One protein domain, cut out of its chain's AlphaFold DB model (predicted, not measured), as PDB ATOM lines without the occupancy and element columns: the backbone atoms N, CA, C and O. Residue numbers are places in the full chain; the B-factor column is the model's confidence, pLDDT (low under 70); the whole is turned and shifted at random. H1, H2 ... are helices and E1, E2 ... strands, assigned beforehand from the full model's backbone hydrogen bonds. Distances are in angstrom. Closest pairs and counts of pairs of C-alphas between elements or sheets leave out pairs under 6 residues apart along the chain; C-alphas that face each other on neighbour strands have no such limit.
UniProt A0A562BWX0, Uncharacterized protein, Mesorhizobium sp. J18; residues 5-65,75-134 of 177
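Overview. This is residues 5 to 65 and 75 to 134 of the 177 residues of an uncharacterized protein of Mesorhizobium sp. J18 (UniProt A0A562BWX0). What does one see first? One twisted sheet of five strands has the long helix H3 crossing over one face, with short H2 over the same face; residues 126 to 134 of H3 stick out. H1 only grazes the sheet. What makes it up? The printed part has 121 residues, with E1 H1 E2 E3 E4 E5 H2 H3 along the chain, class mixed; the sheet runs E1 E5 E4 E3 E2, all antiparallel. How large is it? It is compact, radius of gyration of the C-alphas 15.1 A, spanning 41 by 39 by 36 A.

Along the chain. Where does the first half lie? E1, residues 5 to 10, begins at C-alpha 5 (10.389, -46.071, 11.939). H1 is residues 26 to 29; E2, 34 to 41, bends by 56 degrees at residue 37; E3, 54 to 62, is 26.0 A long. What follows? E4 is residues 79 to 86, E5 89 to 96, H2 97 to 104. H3, residues 110 to 134, spans 36.1 A and ends at C-alpha 134 (3.552, -43.924, 30.512).

Arrangement. What pairs the strands? Within hydrogen-bond range are N 7 and O 92 for E1 and E5, 2.8 A; N 82 and O 93 for hairpin E4 and E5, 2.8 A; N 57 and O 83 for E3 and E4, 2.8 A; N 39 and O 58 for hairpin E2 and E3, 2.9 A. How do the helices sit? H2 and H3 are on the same face, two layers, helices on one face of a sheet; H3 runs across the strands, at 85 degrees to E3 on the local plane, with closest C-alphas Phe 56 and Phe 114, 7.0 A. H2 and H3 have every O i to N i+4 pair within hydrogen-bond range; H1 is too short for one.

Size, cuts and confidence. Where is the cut? Residues 66 to 74 are not printed; C-alphas 65 and 75 are 11.5 A apart. What is long or uncertain? The links E1 to H1 and E2 to E3 are long, and residues 11 to 23, 65 and 75 have pLDDT under 70.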
ATOM      1  N   THR A   5       9.594 -45.335  10.942       87.88
ATOM      2  CA  THR A   5      10.389 -46.071  11.939       87.88
ATOM      3  C   THR A   5      11.790 -45.481  12.042       87.88
ATOM      4  O   THR A   5      12.463 -45.312  11.031       87.88
ATOM      5  N   CYS A   6      12.268 -45.209  13.257       87.94
ATOM      6  CA  CYS A   6      13.661 -44.814  13.484       87.94
ATOM      7  C   CYS A   6      14.567 -46.039  13.350       87.94
ATOM      8  O   CYS A   6      14.426 -46.990  14.119       87.94
ATOM      9  N   LEU A   7      15.491 -46.011  12.392       83.69
ATOM     10  CA  LEU A   7      16.465 -47.077  12.160       83.69
ATOM     11  C   LEU A   7      17.763 -46.848  12.927       83.69
ATOM     12  O   LEU A   7      18.382 -47.797  13.399       83.69
ATOM     13  N   HIS A   8      18.178 -45.588  13.041       81.19
ATOM     14  CA  HIS A   8      19.441 -45.232  13.663       81.19
ATOM     15  C   HIS A   8      19.322 -43.915  14.420       81.19
ATOM     16  O   HIS A   8      18.686 -42.973  13.949       81.19
ATOM     17  N   ARG A   9      19.971 -43.868  15.582       76.94
ATOM     18  CA  ARG A   9      20.237 -42.648  16.333       76.94
ATOM     19  C   ARG A   9      21.657 -42.737  16.863       76.94
ATOM     20  O   ARG A   9      21.961 -43.638  17.644       76.94
ATOM     21  N   GLY A  10      22.503 -41.820  16.429       70.06
ATOM     22  CA  GLY A  10      23.882 -41.706  16.877       70.06
ATOM     23  C   GLY A  10      24.125 -40.298  17.387       70.06
ATOM     24  O   GLY A  10      23.697 -39.335  16.756       70.06
ATOM     25  N   GLY A  11      24.826 -40.172  18.517       65.94
ATOM     26  CA  GLY A  11      25.439 -38.888  18.860       65.94
ATOM     27  C   GLY A  11      26.465 -38.490  17.798       65.94
ATOM     28  O   GLY A  11      26.730 -39.261  16.872       65.94
ATOM     29  N   HIS A  12      27.076 -37.315  17.945       59.50
ATOM     30  CA  HIS A  12      28.223 -36.920  17.122       59.50
ATOM     31  C   HIS A  12      29.245 -38.060  17.073       59.50
ATOM     32  O   HIS A  12      29.907 -38.369  18.065       59.50
ATOM     33  N   LEU A  13      29.339 -38.730  15.922       51.84
ATOM     34  CA  LEU A  13      30.405 -39.685  15.662       51.84
ATOM     35  C   LEU A  13      31.636 -38.854  15.331       51.84
ATOM     36  O   LEU A  13      31.955 -38.631  14.162       51.84
ATOM     37  N   TYR A  14      32.307 -38.366  16.372       50.31
ATOM     38  CA  TYR A  14      33.658 -37.853  16.230       50.31
ATOM     39  C   TYR A  14      34.521 -38.995  15.679       50.31
ATOM     40  O   TYR A  14      34.547 -40.094  16.247       50.31
ATOM     41  N   GLY A  15      35.188 -38.772  14.545       46.47
ATOM     42  CA  GLY A  15      36.174 -39.718  14.032       46.47
ATOM     43  C   GLY A  15      37.261 -40.022  15.079       46.47
ATOM     44  O   GLY A  15      37.432 -39.256  16.036       46.47
ATOM     45  N   PRO A  16      38.021 -41.127  14.928       34.84
ATOM     46  CA  PRO A  16      39.225 -41.308  15.731       34.84
ATOM     47  C   PRO A  16      40.073 -40.037  15.582       34.84
ATOM     48  O   PRO A  16      40.358 -39.632  14.459       34.84
ATOM     49  N   ASN A  17      40.408 -39.407  16.713       42.09
ATOM     50  CA  ASN A  17      41.116 -38.121  16.863       42.09
ATOM     51  C   ASN A  17      40.261 -36.848  17.018       42.09
ATOM     52  O   ASN A  17      40.838 -35.771  17.099       42.09
ATOM     53  N   GLY A  18      38.928 -36.919  17.104       44.41
ATOM     54  CA  GLY A  18      38.115 -35.723  17.401       44.41
ATOM     55  C   GLY A  18      38.029 -34.702  16.258       44.41
ATOM     56  O   GLY A  18      37.465 -33.628  16.441       44.41
ATOM     57  N   TYR A  19      38.553 -35.046  15.079       40.53
ATOM     58  CA  TYR A  19      38.464 -34.247  13.862       40.53
ATOM     59  C   TYR A  19      37.450 -34.880  12.907       40.53
ATOM     60  O   TYR A  19      37.645 -36.000  12.439       40.53
ATOM     61  N   GLY A  20      36.386 -34.138  12.607       49.81
ATOM     62  CA  GLY A  20      35.440 -34.450  11.538       49.81
ATOM     63  C   GLY A  20      34.280 -35.355  11.950       49.81
ATOM     64  O   GLY A  20      34.452 -36.402  12.579       49.81
ATOM     65  N   GLU A  21      33.081 -34.933  11.553       54.56
ATOM     66  CA  GLU A  21      31.885 -35.769  11.529       54.56
ATOM     67  C   GLU A  21      32.135 -36.966  10.606       54.56
ATOM     68  O   GLU A  21      32.444 -36.800   9.423       54.56
ATOM     69  N   ARG A  22      31.991 -38.199  11.111       58.34
ATOM     70  CA  ARG A  22      31.822 -39.337  10.200       58.34
ATOM     71  C   ARG A  22      30.494 -39.163   9.479       58.34
ATOM     72  O   ARG A  22      29.440 -39.259  10.105       58.34
ATOM     73  N   GLN A  23      30.556 -38.954   8.168       65.19
ATOM     74  CA  GLN A  23      29.371 -38.978   7.324       65.19
ATOM     75  C   GLN A  23      28.686 -40.338   7.488       65.19
ATOM     76  O   GLN A  23      29.285 -41.387   7.245       65.19
ATOM     77  N   PHE A  24      27.442 -40.325   7.964       71.06
ATOM     78  CA  PHE A  24      26.654 -41.540   8.099       71.06
ATOM     79  C   PHE A  24      26.273 -42.054   6.707       71.06
ATOM     80  O   PHE A  24      25.632 -41.322   5.946       71.06
ATOM     81  N   ASP A  25      26.638 -43.299   6.388       78.62
ATOM     82  CA  ASP A  25      26.258 -43.962   5.138       78.62
ATOM     83  C   ASP A  25      24.904 -44.690   5.290       78.62
ATOM     84  O   ASP A  25      24.843 -45.765   5.908       78.62
ATOM     85  N   PRO A  26      23.807 -44.145   4.726       77.94
ATOM     86  CA  PRO A  26      22.486 -44.754   4.815       77.94
ATOM     87  C   PRO A  26      22.345 -46.038   3.996       77.94
ATOM     88  O   PRO A  26      21.425 -46.809   4.269       77.94
ATOM     89  N   VAL A  27      23.244 -46.311   3.043       78.38
ATOM     90  CA  VAL A  27      23.197 -47.537   2.231       78.38
ATOM     91  C   VAL A  27      23.373 -48.773   3.110       78.38
ATOM     92  O   VAL A  27      22.715 -49.784   2.884       78.38
ATOM     93  N   SER A  28      24.163 -48.670   4.183       80.50
ATOM     94  CA  SER A  28      24.359 -49.751   5.158       80.50
ATOM     95  C   SER A  28      23.073 -50.215   5.863       80.50
ATOM     96  O   SER A  28      23.029 -51.323   6.399       80.50
ATOM     97  N   LEU A  29      22.018 -49.390   5.862       82.00
ATOM     98  CA  LEU A  29      20.714 -49.717   6.445       82.00
ATOM     99  C   LEU A  29      19.759 -50.395   5.452       82.00
ATOM    100  O   LEU A  29      18.687 -50.859   5.852       82.00
ATOM    101  N   LEU A  30      20.111 -50.437   4.167       83.44
ATOM    102  CA  LEU A  30      19.311 -51.062   3.122       83.44
ATOM    103  C   LEU A  30      19.773 -52.505   2.904       83.44
ATOM    104  O   LEU A  30      20.952 -52.783   2.725       83.44
ATOM    105  N   THR A  31      18.827 -53.446   2.911       79.19
ATOM    106  CA  THR A  31      19.123 -54.878   2.716       79.19
ATOM    107  C   THR A  31      18.843 -55.363   1.298       79.19
ATOM    108  O   THR A  31      19.479 -56.299   0.827       79.19
ATOM    109  N   SER A  32      17.847 -54.777   0.632       85.19
ATOM    110  CA  SER A  32      17.300 -55.278  -0.639       85.19
ATOM    111  C   SER A  32      16.832 -54.175  -1.589       85.19
ATOM    112  O   SER A  32      16.369 -54.470  -2.688       85.19
ATOM    113  N   GLU A  33      16.955 -52.919  -1.173       89.69
ATOM    114  CA  GLU A  33      16.611 -51.744  -1.967       89.69
ATOM    115  C   GLU A  33      17.867 -50.935  -2.273       89.69
ATOM    116  O   GLU A  33      18.869 -51.026  -1.565       89.69
ATOM    117  N   GLU A  34      17.771 -50.107  -3.300       91.75
ATOM    118  CA  GLU A  34      18.776 -49.127  -3.691       91.75
ATOM    119  C   GLU A  34      18.213 -47.711  -3.531       91.75
ATOM    120  O   GLU A  34      17.009 -47.492  -3.700       91.75
ATOM    121  N   ILE A  35      19.078 -46.746  -3.212       92.94
ATOM    122  CA  ILE A  35      18.733 -45.322  -3.288       92.94
ATOM    123  C   ILE A  35      18.767 -44.932  -4.763       92.94
ATOM    124  O   ILE A  35      19.809 -45.041  -5.405       92.94
ATOM    125  N   VAL A  36      17.632 -44.483  -5.295       93.12
ATOM    126  CA  VAL A  36      17.506 -44.073  -6.705       93.12
ATOM    127  C   VAL A  36      17.488 -42.562  -6.877       93.12
ATOM    128  O   VAL A  36      17.775 -42.061  -7.958       93.12
ATOM    129  N   GLU A  37      17.144 -41.835  -5.818       94.38
ATOM    130  CA  GLU A  37      17.018 -40.384  -5.834       94.38
ATOM    131  C   GLU A  37      17.321 -39.849  -4.435       94.38
ATOM    132  O   GLU A  37      16.990 -40.479  -3.430       94.38
ATOM    133  N   THR A  38      17.993 -38.703  -4.360       95.81
ATOM    134  CA  THR A  38      18.260 -38.009  -3.099       95.81
ATOM    135  C   THR A  38      17.934 -36.541  -3.257       95.81
ATOM    136  O   THR A  38      18.401 -35.901  -4.195       95.81
ATOM    137  N   ARG A  39      17.172 -36.018  -2.303       96.44
ATOM    138  CA  ARG A  39      16.906 -34.596  -2.145       96.44
ATOM    139  C   ARG A  39      17.635 -34.069  -0.919       96.44
ATOM    140  O   ARG A  39      17.593 -34.693   0.142       96.44
ATOM    141  N   ASP A  40      18.298 -32.936  -1.103       96.38
ATOM    142  CA  ASP A  40      19.120 -32.262  -0.108       96.38
ATOM    143  C   ASP A  40      18.403 -31.006   0.400       96.38
ATOM    144  O   ASP A  40      18.033 -30.156  -0.402       96.38
ATOM    145  N   LEU A  41      18.167 -30.912   1.708       97.38
ATOM    146  CA  LEU A  41      17.339 -29.875   2.329       97.38
ATOM    147  C   LEU A  41      18.109 -29.204   3.477       97.38
ATOM    148  O   LEU A  41      17.961 -29.611   4.642       97.38
ATOM    149  N   PRO A  42      18.959 -28.206   3.175       96.38
ATOM    150  CA  PRO A  42      19.667 -27.459   4.202       96.38
ATOM    151  C   PRO A  42      18.693 -26.631   5.044       96.38
ATOM    152  O   PRO A  42      17.644 -26.188   4.572       96.38
ATOM    153  N   GLY A  43      19.058 -26.403   6.304       94.50
ATOM    154  CA  GLY A  43      18.335 -25.480   7.169       94.50
ATOM    155  C   GLY A  43      18.390 -24.049   6.635       94.50
ATOM    156  O   GLY A  43      19.323 -23.656   5.936       94.50
ATOM    157  N   PHE A  44      17.373 -23.264   6.969       96.75
ATOM    158  CA  PHE A  44      17.186 -21.910   6.453       96.75
ATOM    159  C   PHE A  44      16.617 -20.977   7.525       96.75
ATOM    160  O   PHE A  44      16.225 -21.408   8.609       96.75
ATOM    161  N   VAL A  45      16.537 -19.686   7.206       96.50
ATOM    162  CA  VAL A  45      15.823 -18.688   8.010       96.50
ATOM    163  C   VAL A  45      14.530 -18.311   7.292       96.50
ATOM    164  O   VAL A  45      14.554 -17.971   6.111       96.50
ATOM    165  N   HIS A  46      13.402 -18.352   7.998       95.19
ATOM    166  CA  HIS A  46      12.090 -17.961   7.477       95.19
ATOM    167  C   HIS A  46      11.323 -17.193   8.550       95.19
ATOM    168  O   HIS A  46      11.301 -17.614   9.702       95.19
ATOM    169  N   ASP A  47      10.751 -16.038   8.204       94.19
ATOM    170  CA  ASP A  47       9.978 -15.195   9.129       94.19
ATOM    171  C   ASP A  47      10.662 -14.921  10.483       94.19
ATOM    172  O   ASP A  47      10.029 -14.894  11.538       94.19
ATOM    173  N   ARG A  48      11.983 -14.677  10.460       93.81
ATOM    174  CA  ARG A  48      12.841 -14.451  11.649       93.81
ATOM    175  C   ARG A  48      13.008 -15.672  12.567       93.81
ATOM    176  O   ARG A  48      13.581 -15.537  13.647       93.81
ATOM    177  N   VAL A  49      12.565 -16.851  12.142       91.94
ATOM    178  CA  VAL A  49      12.829 -18.136  12.796       91.94
ATOM    179  C   VAL A  49      13.980 -18.830  12.067       91.94
ATOM    180  O   VAL A  49      13.974 -18.924  10.840       91.94
ATOM    181  N   THR A  50      14.982 -19.300  12.814       93.88
ATOM    182  CA  THR A  50      16.101 -20.077  12.258       93.88
ATOM    183  C   THR A  50      15.842 -21.577  12.382       93.88
ATOM    184  O   THR A  50      15.538 -22.092  13.460       93.88
ATOM    185  N   TYR A  51      15.999 -22.274  11.261       94.19
ATOM    186  CA  TYR A  51      15.983 -23.728  11.136       94.19
ATOM    187  C   TYR A  51      17.371 -24.280  10.781       94.19
ATOM    188  O   TYR A  51      17.521 -25.469  10.515       94.19
ATOM    189  N   GLU A  52      18.405 -23.437  10.811       93.31
ATOM    190  CA  GLU A  52      19.779 -23.739  10.372       93.31
ATOM    191  C   GLU A  52      20.461 -24.837  11.194       93.31
ATOM    192  O   GLU A  52      21.463 -25.413  10.784       93.31
ATOM    193  N   SER A  53      19.903 -25.161  12.359       90.62
ATOM    194  CA  SER A  53      20.385 -26.253  13.202       90.62
ATOM    195  C   SER A  53      20.085 -27.648  12.648       90.62
ATOM    196  O   SER A  53      20.525 -28.617  13.265       90.62
ATOM    197  N   HIS A  54      19.320 -27.766  11.557       93.00
ATOM    198  CA  HIS A  54      18.935 -29.044  10.963       93.00
ATOM    199  C   HIS A  54      19.245 -29.081   9.472       93.00
ATOM    200  O   HIS A  54      19.010 -28.124   8.740       93.00
ATOM    201  N   HIS A  55      19.710 -30.237   9.020       95.31
ATOM    202  CA  HIS A  55      19.916 -30.546   7.614       95.31
ATOM    203  C   HIS A  55      19.269 -31.897   7.331       95.31
ATOM    204  O   HIS A  55      19.620 -32.893   7.970       95.31
ATOM    205  N   PHE A  56      18.305 -31.935   6.412       96.19
ATOM    206  CA  PHE A  56      17.643 -33.171   6.005       96.19
ATOM    207  C   PHE A  56      18.153 -33.670   4.655       96.19
ATOM    208  O   PHE A  56      18.413 -32.899   3.737       96.19
ATOM    209  N   TRP A  57      18.204 -34.989   4.519       96.62
ATOM    210  CA  TRP A  57      18.309 -35.678   3.242       96.62
ATOM    211  C   TRP A  57      17.149 -36.650   3.115       96.62
ATOM    212  O   TRP A  57      16.903 -37.458   4.017       96.62
ATOM    213  N   ILE A  58      16.452 -36.593   1.987       97.00
ATOM    214  CA  ILE A  58      15.389 -37.533   1.641       97.00
ATOM    215  C   ILE A  58      15.938 -38.460   0.566       97.00
ATOM    216  O   ILE A  58      16.159 -38.040  -0.565       97.00
ATOM    217  N   HIS A  59      16.164 -39.720   0.915       96.50
ATOM    218  CA  HIS A  59      16.593 -40.756  -0.015       96.50
ATOM    219  C   HIS A  59      15.382 -41.588  -0.425       96.50
ATOM    220  O   HIS A  59      14.800 -42.298   0.398       96.50
ATOM    221  N   PHE A  60      15.001 -41.526  -1.693       94.88
ATOM    222  CA  PHE A  60      13.948 -42.377  -2.226       94.88
ATOM    223  C   PHE A  60      14.540 -43.711  -2.664       94.88
ATOM    224  O   PHE A  60      15.547 -43.766  -3.378       94.88
ATOM    225  N   CYS A  61      13.907 -44.791  -2.221       93.69
ATOM    226  CA  CYS A  61      14.417 -46.140  -2.391       93.69
ATOM    227  C   CYS A  61      13.529 -46.955  -3.331       93.69
ATOM    228  O   CYS A  61      12.315 -46.744  -3.414       93.69
ATOM    229  N   ARG A  62      14.137 -47.916  -4.029       91.38
ATOM    230  CA  ARG A  62      13.443 -48.845  -4.927       91.38
ATOM    231  C   ARG A  62      14.033 -50.249  -4.820       91.38
ATOM    232  O   ARG A  62      15.223 -50.405  -4.575       91.38
ATOM    233  N   TYR A  63      13.230 -51.284  -5.063       87.75
ATOM    234  CA  TYR A  63      13.760 -52.627  -5.306       87.75
ATOM    235  C   TYR A  63      14.422 -52.708  -6.699       87.75
ATOM    236  O   TYR A  63      13.828 -52.254  -7.679       87.75
ATOM    237  N   PRO A  64      15.597 -53.348  -6.838       80.31
ATOM    238  CA  PRO A  64      16.323 -53.432  -8.109       80.31
ATOM    239  C   PRO A  64      15.623 -54.309  -9.169       80.31
ATOM    240  O   PRO A  64      15.921 -54.213 -10.357       80.31
ATOM    241  N   ARG A  65      14.662 -55.162  -8.777       69.94
ATOM    242  CA  ARG A  65      13.869 -55.992  -9.703       69.94
ATOM    243  C   ARG A  65      12.483 -55.396  -9.937       69.94
ATOM    244  O   ARG A  65      11.590 -55.554  -9.109       69.94
ATOM    245  N   GLU A  75       4.661 -47.558  -9.249       66.38
ATOM    246  CA  GLU A  75       5.664 -47.994  -8.260       66.38
ATOM    247  C   GLU A  75       7.024 -47.312  -8.469       66.38
ATOM    248  O   GLU A  75       8.071 -47.963  -8.542       66.38
ATOM    249  N   ARG A  76       7.036 -45.973  -8.561       80.31
ATOM    250  CA  ARG A  76       8.295 -45.216  -8.687       80.31
ATOM    251  C   ARG A  76       9.247 -45.478  -7.510       80.31
ATOM    252  O   ARG A  76      10.449 -45.630  -7.725       80.31
ATOM    253  N   PHE A  77       8.704 -45.594  -6.294       89.75
ATOM    254  CA  PHE A  77       9.466 -45.821  -5.064       89.75
ATOM    255  C   PHE A  77       8.824 -46.903  -4.192       89.75
ATOM    256  O   PHE A  77       7.600 -46.967  -4.063       89.75
ATOM    257  N   SER A  78       9.652 -47.734  -3.558       90.75
ATOM    258  CA  SER A  78       9.213 -48.748  -2.592       90.75
ATOM    259  C   SER A  78       9.213 -48.232  -1.154       90.75
ATOM    260  O   SER A  78       8.401 -48.675  -0.339       90.75
ATOM    261  N   SER A  79      10.104 -47.294  -0.837       93.00
ATOM    262  CA  SER A  79      10.227 -46.692   0.488       93.00
ATOM    263  C   SER A  79      11.000 -45.372   0.436       93.00
ATOM    264  O   SER A  79      11.440 -44.929  -0.629       93.00
ATOM    265  N   VAL A  80      11.142 -44.730   1.594       95.00
ATOM    266  CA  VAL A  80      11.949 -43.519   1.767       95.00
ATOM    267  C   VAL A  80      12.793 -43.630   3.033       95.00
ATOM    268  O   VAL A  80      12.314 -44.118   4.061       95.00
ATOM    269  N   LEU A  81      14.036 -43.159   2.973       95.44
ATOM    270  CA  LEU A  81      14.854 -42.881   4.147       95.44
ATOM    271  C   LEU A  81      14.983 -41.370   4.327       95.44
ATOM    272  O   LEU A  81      15.409 -40.668   3.418       95.44
ATOM    273  N   ILE A  82      14.649 -40.881   5.513       95.50
ATOM    274  CA  ILE A  82      14.863 -39.496   5.921       95.50
ATOM    275  C   ILE A  82      16.043 -39.501   6.884       95.50
ATOM    276  O   ILE A  82      15.959 -40.062   7.979       95.50
ATOM    277  N   ARG A  83      17.152 -38.900   6.467       94.00
ATOM    278  CA  ARG A  83      18.319 -38.661   7.314       94.00
ATOM    279  C   ARG A  83      18.269 -37.219   7.788       94.00
ATOM    280  O   ARG A  83      18.035 -36.326   6.982       94.00
ATOM    281  N   VAL A  84      18.521 -36.993   9.068       93.44
ATOM    282  CA  VAL A  84      18.681 -35.651   9.624       93.44
ATOM    283  C   VAL A  84      19.998 -35.555  10.371       93.44
ATOM    284  O   VAL A  84      20.367 -36.465  11.117       93.44
ATOM    285  N   HIS A  85      20.693 -34.448  10.154       91.44
ATOM    286  CA  HIS A  85      21.788 -34.004  10.996       91.44
ATOM    287  C   HIS A  85      21.353 -32.765  11.766       91.44
ATOM    288  O   HIS A  85      20.788 -31.842  11.182       91.44
ATOM    289  N   HIS A  86      21.595 -32.759  13.071       89.19
ATOM    290  CA  HIS A  86      21.307 -31.617  13.928       89.19
ATOM    291  C   HIS A  86      22.249 -31.592  15.135       89.19
ATOM    292  O   HIS A  86      23.082 -32.479  15.307       89.19
ATOM    293  N   GLY A  87      22.103 -30.609  16.030       82.50
ATOM    294  CA  GLY A  87      22.975 -30.464  17.208       82.50
ATOM    295  C   GLY A  87      23.079 -31.707  18.114       82.50
ATOM    296  O   GLY A  87      24.033 -31.821  18.881       82.50
ATOM    297  N   GLY A  88      22.142 -32.658  18.005       80.94
ATOM    298  CA  GLY A  88      22.149 -33.936  18.726       80.94
ATOM    299  C   GLY A  88      22.872 -35.092  18.019       80.94
ATOM    300  O   GLY A  88      22.973 -36.167  18.609       80.94
ATOM    301  N   GLY A  89      23.372 -34.887  16.797       86.06
ATOM    302  CA  GLY A  89      24.008 -35.901  15.959       86.06
ATOM    303  C   GLY A  89      23.138 -36.310  14.767       86.06
ATOM    304  O   GLY A  89      22.470 -35.476  14.152       86.06
ATOM    305  N   TRP A  90      23.172 -37.602  14.434       87.12
ATOM    306  CA  TRP A  90      22.506 -38.170  13.262       87.12
ATOM    307  C   TRP A  90      21.294 -39.007  13.655       87.12
ATOM    308  O   TRP A  90      21.378 -39.899  14.508       87.12
ATOM    309  N   GLU A  91      20.189 -38.804  12.944       90.31
ATOM    310  CA  GLU A  91      19.034 -39.695  13.007       90.31
ATOM    311  C   GLU A  91      18.636 -40.157  11.611       90.31
ATOM    312  O   GLU A  91      18.701 -39.404  10.638       90.31
ATOM    313  N   VAL A  92      18.216 -41.418  11.516       91.94
ATOM    314  CA  VAL A  92      17.720 -41.992  10.267       91.94
ATOM    315  C   VAL A  92      16.387 -42.657  10.498       91.94
ATOM    316  O   VAL A  92      16.233 -43.530  11.357       91.94
ATOM    317  N   TRP A  93      15.438 -42.257   9.673       93.38
ATOM    318  CA  TRP A  93      14.053 -42.662   9.726       93.38
ATOM    319  C   TRP A  93      13.668 -43.305   8.405       93.38
ATOM    320  O   TRP A  93      14.131 -42.903   7.345       93.38
ATOM    321  N   ARG A  94      12.815 -44.319   8.465       93.38
ATOM    322  CA  ARG A  94      12.340 -45.060   7.302       93.38
ATOM    323  C   ARG A  94      10.832 -44.980   7.215       93.38
ATOM    324  O   ARG A  94      10.149 -45.352   8.168       93.38
ATOM    325  N   GLY A  95      10.340 -44.523   6.074       93.06
ATOM    326  CA  GLY A  95       8.931 -44.523   5.710       93.06
ATOM    327  C   GLY A  95       8.613 -45.567   4.653       93.06
ATOM    328  O   GLY A  95       9.504 -46.137   4.019       93.06
ATOM    329  N   ASP A  96       7.326 -45.815   4.462       92.31
ATOM    330  CA  ASP A  96       6.824 -46.706   3.422       92.31
ATOM    331  C   ASP A  96       6.649 -45.992   2.066       92.31
ATOM    332  O   ASP A  96       6.998 -44.820   1.893       92.31
ATOM    333  N   ARG A  97       6.092 -46.713   1.084       90.94
ATOM    334  CA  ARG A  97       5.816 -46.176  -0.255       90.94
ATOM    335  C   ARG A  97       4.872 -44.970  -0.245       90.94
ATOM    336  O   ARG A  97       4.971 -44.123  -1.126       90.94
ATOM    337  N   MET A  98       3.923 -44.913   0.694       90.75
ATOM    338  CA  MET A  98       2.934 -43.834   0.733       90.75
ATOM    339  C   MET A  98       3.604 -42.545   1.181       90.75
ATOM    340  O   MET A  98       3.387 -41.504   0.565       90.75
ATOM    341  N   LEU A  99       4.474 -42.632   2.192       93.00
ATOM    342  CA  LEU A  99       5.274 -41.490   2.610       93.00
ATOM    343  C   LEU A  99       6.250 -41.052   1.512       93.00
ATOM    344  O   LEU A  99       6.368 -39.857   1.254       93.00
ATOM    345  N   ALA A 100       6.898 -42.001   0.830       93.31
ATOM    346  CA  ALA A 100       7.767 -41.702  -0.308       93.31
ATOM    347  C   ALA A 100       7.016 -40.925  -1.403       93.31
ATOM    348  O   ALA A 100       7.467 -39.870  -1.844       93.31
ATOM    349  N   ALA A 101       5.827 -41.395  -1.791       91.12
ATOM    350  CA  ALA A 101       4.992 -40.713  -2.774       91.12
ATOM    351  C   ALA A 101       4.541 -39.320  -2.300       91.12
ATOM    352  O   ALA A 101       4.534 -38.382  -3.094       91.12
ATOM    353  N   ALA A 102       4.181 -39.169  -1.022       92.19
ATOM    354  CA  ALA A 102       3.770 -37.887  -0.454       92.19
ATOM    355  C   ALA A 102       4.916 -36.863  -0.438       92.19
ATOM    356  O   ALA A 102       4.716 -35.730  -0.860       92.19
ATOM    357  N   LEU A 103       6.116 -37.266  -0.013       94.19
ATOM    358  CA  LEU A 103       7.292 -36.391   0.001       94.19
ATOM    359  C   LEU A 103       7.724 -36.001  -1.413       94.19
ATOM    360  O   LEU A 103       8.026 -34.841  -1.662       94.19
ATOM    361  N   HIS A 104       7.690 -36.938  -2.360       93.75
ATOM    362  CA  HIS A 104       8.040 -36.644  -3.747       93.75
ATOM    363  C   HIS A 104       7.048 -35.674  -4.421       93.75
ATOM    364  O   HIS A 104       7.420 -34.921  -5.317       93.75
ATOM    365  N   ARG A 105       5.778 -35.646  -3.987       93.00
ATOM    366  CA  ARG A 105       4.767 -34.707  -4.510       93.00
ATOM    367  C   ARG A 105       5.028 -33.245  -4.164       93.00
ATOM    368  O   ARG A 105       4.424 -32.399  -4.814       93.00
ATOM    369  N   TYR A 106       5.908 -32.945  -3.206       92.38
ATOM    370  CA  TYR A 106       6.306 -31.561  -2.948       92.38
ATOM    371  C   TYR A 106       6.999 -30.922  -4.157       92.38
ATOM    372  O   TYR A 106       7.049 -29.700  -4.224       92.38
ATOM    373  N   GLY A 107       7.471 -31.704  -5.144       90.00
ATOM    374  CA  GLY A 107       8.081 -31.131  -6.347       90.00
ATOM    375  C   GLY A 107       9.191 -30.175  -5.932       90.00
ATOM    376  O   GLY A 107       9.940 -30.521  -5.034       90.00
ATOM    377  N   ASP A 108       9.262 -28.967  -6.469       92.88
ATOM    378  CA  ASP A 108      10.341 -28.020  -6.145       92.88
ATOM    379  C   ASP A 108      10.137 -27.221  -4.835       92.88
ATOM    380  O   ASP A 108      10.901 -26.303  -4.544       92.88
ATOM    381  N   ASP A 109       9.123 -27.548  -4.023       96.50
ATOM    382  CA  ASP A 109       8.896 -26.916  -2.715       96.50
ATOM    383  C   ASP A 109       9.773 -27.539  -1.613       96.50
ATOM    384  O   ASP A 109       9.336 -28.364  -0.801       96.50
ATOM    385  N   ASP A 110      11.041 -27.133  -1.590       95.38
ATOM    386  CA  ASP A 110      12.020 -27.602  -0.607       95.38
ATOM    387  C   ASP A 110      11.706 -27.124   0.823       95.38
ATOM    388  O   ASP A 110      11.940 -27.863   1.782       95.38
ATOM    389  N   ILE A 111      11.118 -25.932   0.984       96.00
ATOM    390  CA  ILE A 111      10.717 -25.394   2.298       96.00
ATOM    391  C   ILE A 111       9.584 -26.240   2.888       96.00
ATOM    392  O   ILE A 111       9.667 -26.677   4.041       96.00
ATOM    393  N   GLY A 112       8.548 -26.526   2.096       96.69
ATOM    394  CA  GLY A 112       7.448 -27.389   2.513       96.69
ATOM    395  C   GLY A 112       7.915 -28.811   2.826       96.69
ATOM    396  O   GLY A 112       7.549 -29.368   3.866       96.69
ATOM    397  N   ALA A 113       8.787 -29.382   1.987       96.94
ATOM    398  CA  ALA A 113       9.370 -30.700   2.231       96.94
ATOM    399  C   ALA A 113      10.191 -30.736   3.534       96.94
ATOM    400  O   ALA A 113      10.059 -31.681   4.319       96.94
ATOM    401  N   PHE A 114      10.980 -29.691   3.805       97.62
ATOM    402  CA  PHE A 114      11.741 -29.549   5.047       97.62
ATOM    403  C   PHE A 114      10.817 -29.525   6.270       97.62
ATOM    404  O   PHE A 114      11.010 -30.309   7.203       97.62
ATOM    405  N   TRP A 115       9.783 -28.677   6.273       97.19
ATOM    406  CA  TRP A 115       8.835 -28.604   7.392       97.19
ATOM    407  C   TRP A 115       8.059 -29.904   7.595       97.19
ATOM    408  O   TRP A 115       7.787 -30.285   8.738       97.19
ATOM    409  N   MET A 116       7.745 -30.622   6.515       96.12
ATOM    410  CA  MET A 116       7.132 -31.944   6.602       96.12
ATOM    411  C   MET A 116       8.067 -32.947   7.292       96.12
ATOM    412  O   MET A 116       7.648 -33.633   8.227       96.12
ATOM    413  N   CYS A 117       9.340 -33.014   6.886       96.31
ATOM    414  CA  CYS A 117      10.346 -33.865   7.531       96.31
ATOM    415  C   CYS A 117      10.526 -33.523   9.014       96.31
ATOM    416  O   CYS A 117      10.522 -34.427   9.854       96.31
ATOM    417  N   TRP A 118      10.617 -32.232   9.334       95.31
ATOM    418  CA  TRP A 118      10.695 -31.751  10.710       95.31
ATOM    419  C   TRP A 118       9.503 -32.235  11.539       95.31
ATOM    420  O   TRP A 118       9.678 -32.869  12.580       95.31
ATOM    421  N   SER A 119       8.285 -31.990  11.051       95.00
ATOM    422  CA  SER A 119       7.044 -32.328  11.757       95.00
ATOM    423  C   SER A 119       6.911 -33.832  11.997       95.00
ATOM    424  O   SER A 119       6.524 -34.260  13.083       95.00
ATOM    425  N   LEU A 120       7.275 -34.656  11.010       93.25
ATOM    426  CA  LEU A 120       7.267 -36.116  11.135       93.25
ATOM    427  C   LEU A 120       8.171 -36.608  12.269       93.25
ATOM    428  O   LEU A 120       7.771 -37.469  13.058       93.25
ATOM    429  N   ILE A 121       9.388 -36.072  12.344       90.44
ATOM    430  CA  ILE A 121      10.376 -36.469  13.349       90.44
ATOM    431  C   ILE A 121       9.983 -35.955  14.734       90.44
ATOM    432  O   ILE A 121      10.114 -36.699  15.711       90.44
ATOM    433  N   ASP A 122       9.436 -34.743  14.824       91.62
ATOM    434  CA  ASP A 122       8.942 -34.186  16.082       91.62
ATOM    435  C   ASP A 122       7.760 -34.994  16.640       91.62
ATOM    436  O   ASP A 122       7.790 -35.430  17.794       91.62
ATOM    437  N   ILE A 123       6.771 -35.325  15.799       90.69
ATOM    438  CA  ILE A 123       5.638 -36.184  16.178       90.69
ATOM    439  C   ILE A 123       6.134 -37.557  16.639       90.69
ATOM    440  O   ILE A 123       5.715 -38.053  17.689       90.69
ATOM    441  N   ALA A 124       7.048 -38.180  15.890       88.25
ATOM    442  CA  ALA A 124       7.567 -39.499  16.236       88.25
ATOM    443  C   ALA A 124       8.378 -39.483  17.543       88.25
ATOM    444  O   ALA A 124       8.301 -40.419  18.350       88.25
ATOM    445  N   THR A 125       9.136 -38.414  17.782       86.25
ATOM    446  CA  THR A 125       9.908 -38.218  19.014       86.25
ATOM    447  C   THR A 125       8.994 -37.953  20.205       86.25
ATOM    448  O   THR A 125       9.178 -38.568  21.260       86.25
ATOM    449  N   SER A 126       7.969 -37.121  20.026       87.38
ATOM    450  CA  SER A 126       6.948 -36.821  21.030       87.38
ATOM    451  C   SER A 126       6.157 -38.068  21.421       87.38
ATOM    452  O   SER A 126       6.072 -38.388  22.607       87.38
ATOM    453  N   ALA A 127       5.690 -38.854  20.445       85.56
ATOM    454  CA  ALA A 127       4.999 -40.121  20.688       85.56
ATOM    455  C   ALA A 127       5.876 -41.117  21.468       85.56
ATOM    456  O   ALA A 127       5.423 -41.756  22.419       85.56
ATOM    457  N   ARG A 128       7.168 -41.209  21.124       83.31
ATOM    458  CA  ARG A 128       8.131 -42.038  21.866       83.31
ATOM    459  C   ARG A 128       8.354 -41.524  23.288       83.31
ATOM    460  O   ARG A 128       8.535 -42.326  24.203       83.31
ATOM    461  N   SER A 129       8.411 -40.208  23.483       84.56
ATOM    462  CA  SER A 129       8.567 -39.606  24.809       84.56
ATOM    463  C   SER A 129       7.363 -39.909  25.700       84.56
ATOM    464  O   SER A 129       7.551 -40.429  26.800       84.56
ATOM    465  N   ALA A 130       6.148 -39.710  25.182       85.25
ATOM    466  CA  ALA A 130       4.902 -40.039  25.871       85.25
ATOM    467  C   ALA A 130       4.845 -41.527  26.258       85.25
ATOM    468  O   ALA A 130       4.698 -41.852  27.432       85.25
ATOM    469  N   GLY A 131       5.120 -42.437  25.314       82.06
ATOM    470  CA  GLY A 131       5.136 -43.876  25.605       82.06
ATOM    471  C   GLY A 131       6.179 -44.284  26.656       82.06
ATOM    472  O   GLY A 131       5.927 -45.174  27.473       82.06
ATOM    473  N   ARG A 132       7.344 -43.617  26.694       85.69
ATOM    474  CA  ARG A 132       8.353 -43.823  27.749       85.69
ATOM    475  C   ARG A 132       7.879 -43.312  29.103       85.69
ATOM    476  O   ARG A 132       8.158 -43.961  30.107       85.69
ATOM    477  N   GLN A 133       7.191 -42.176  29.140       87.19
ATOM    478  CA  GLN A 133       6.637 -41.622  30.368       87.19
ATOM    479  C   GLN A 133       5.546 -42.528  30.942       87.19
ATOM    480  O   GLN A 133       5.615 -42.858  32.127       87.19
ATOM    481  N   ASP A 134       4.620 -43.003  30.107       86.56
ATOM    482  CA  ASP A 134       3.552 -43.924  30.512       86.56
ATOM    483  C   ASP A 134       4.129 -45.235  31.045       86.56
ATOM    484  O   ASP A 134       3.805 -45.663  32.155       86.56
TER     485      ASP A 134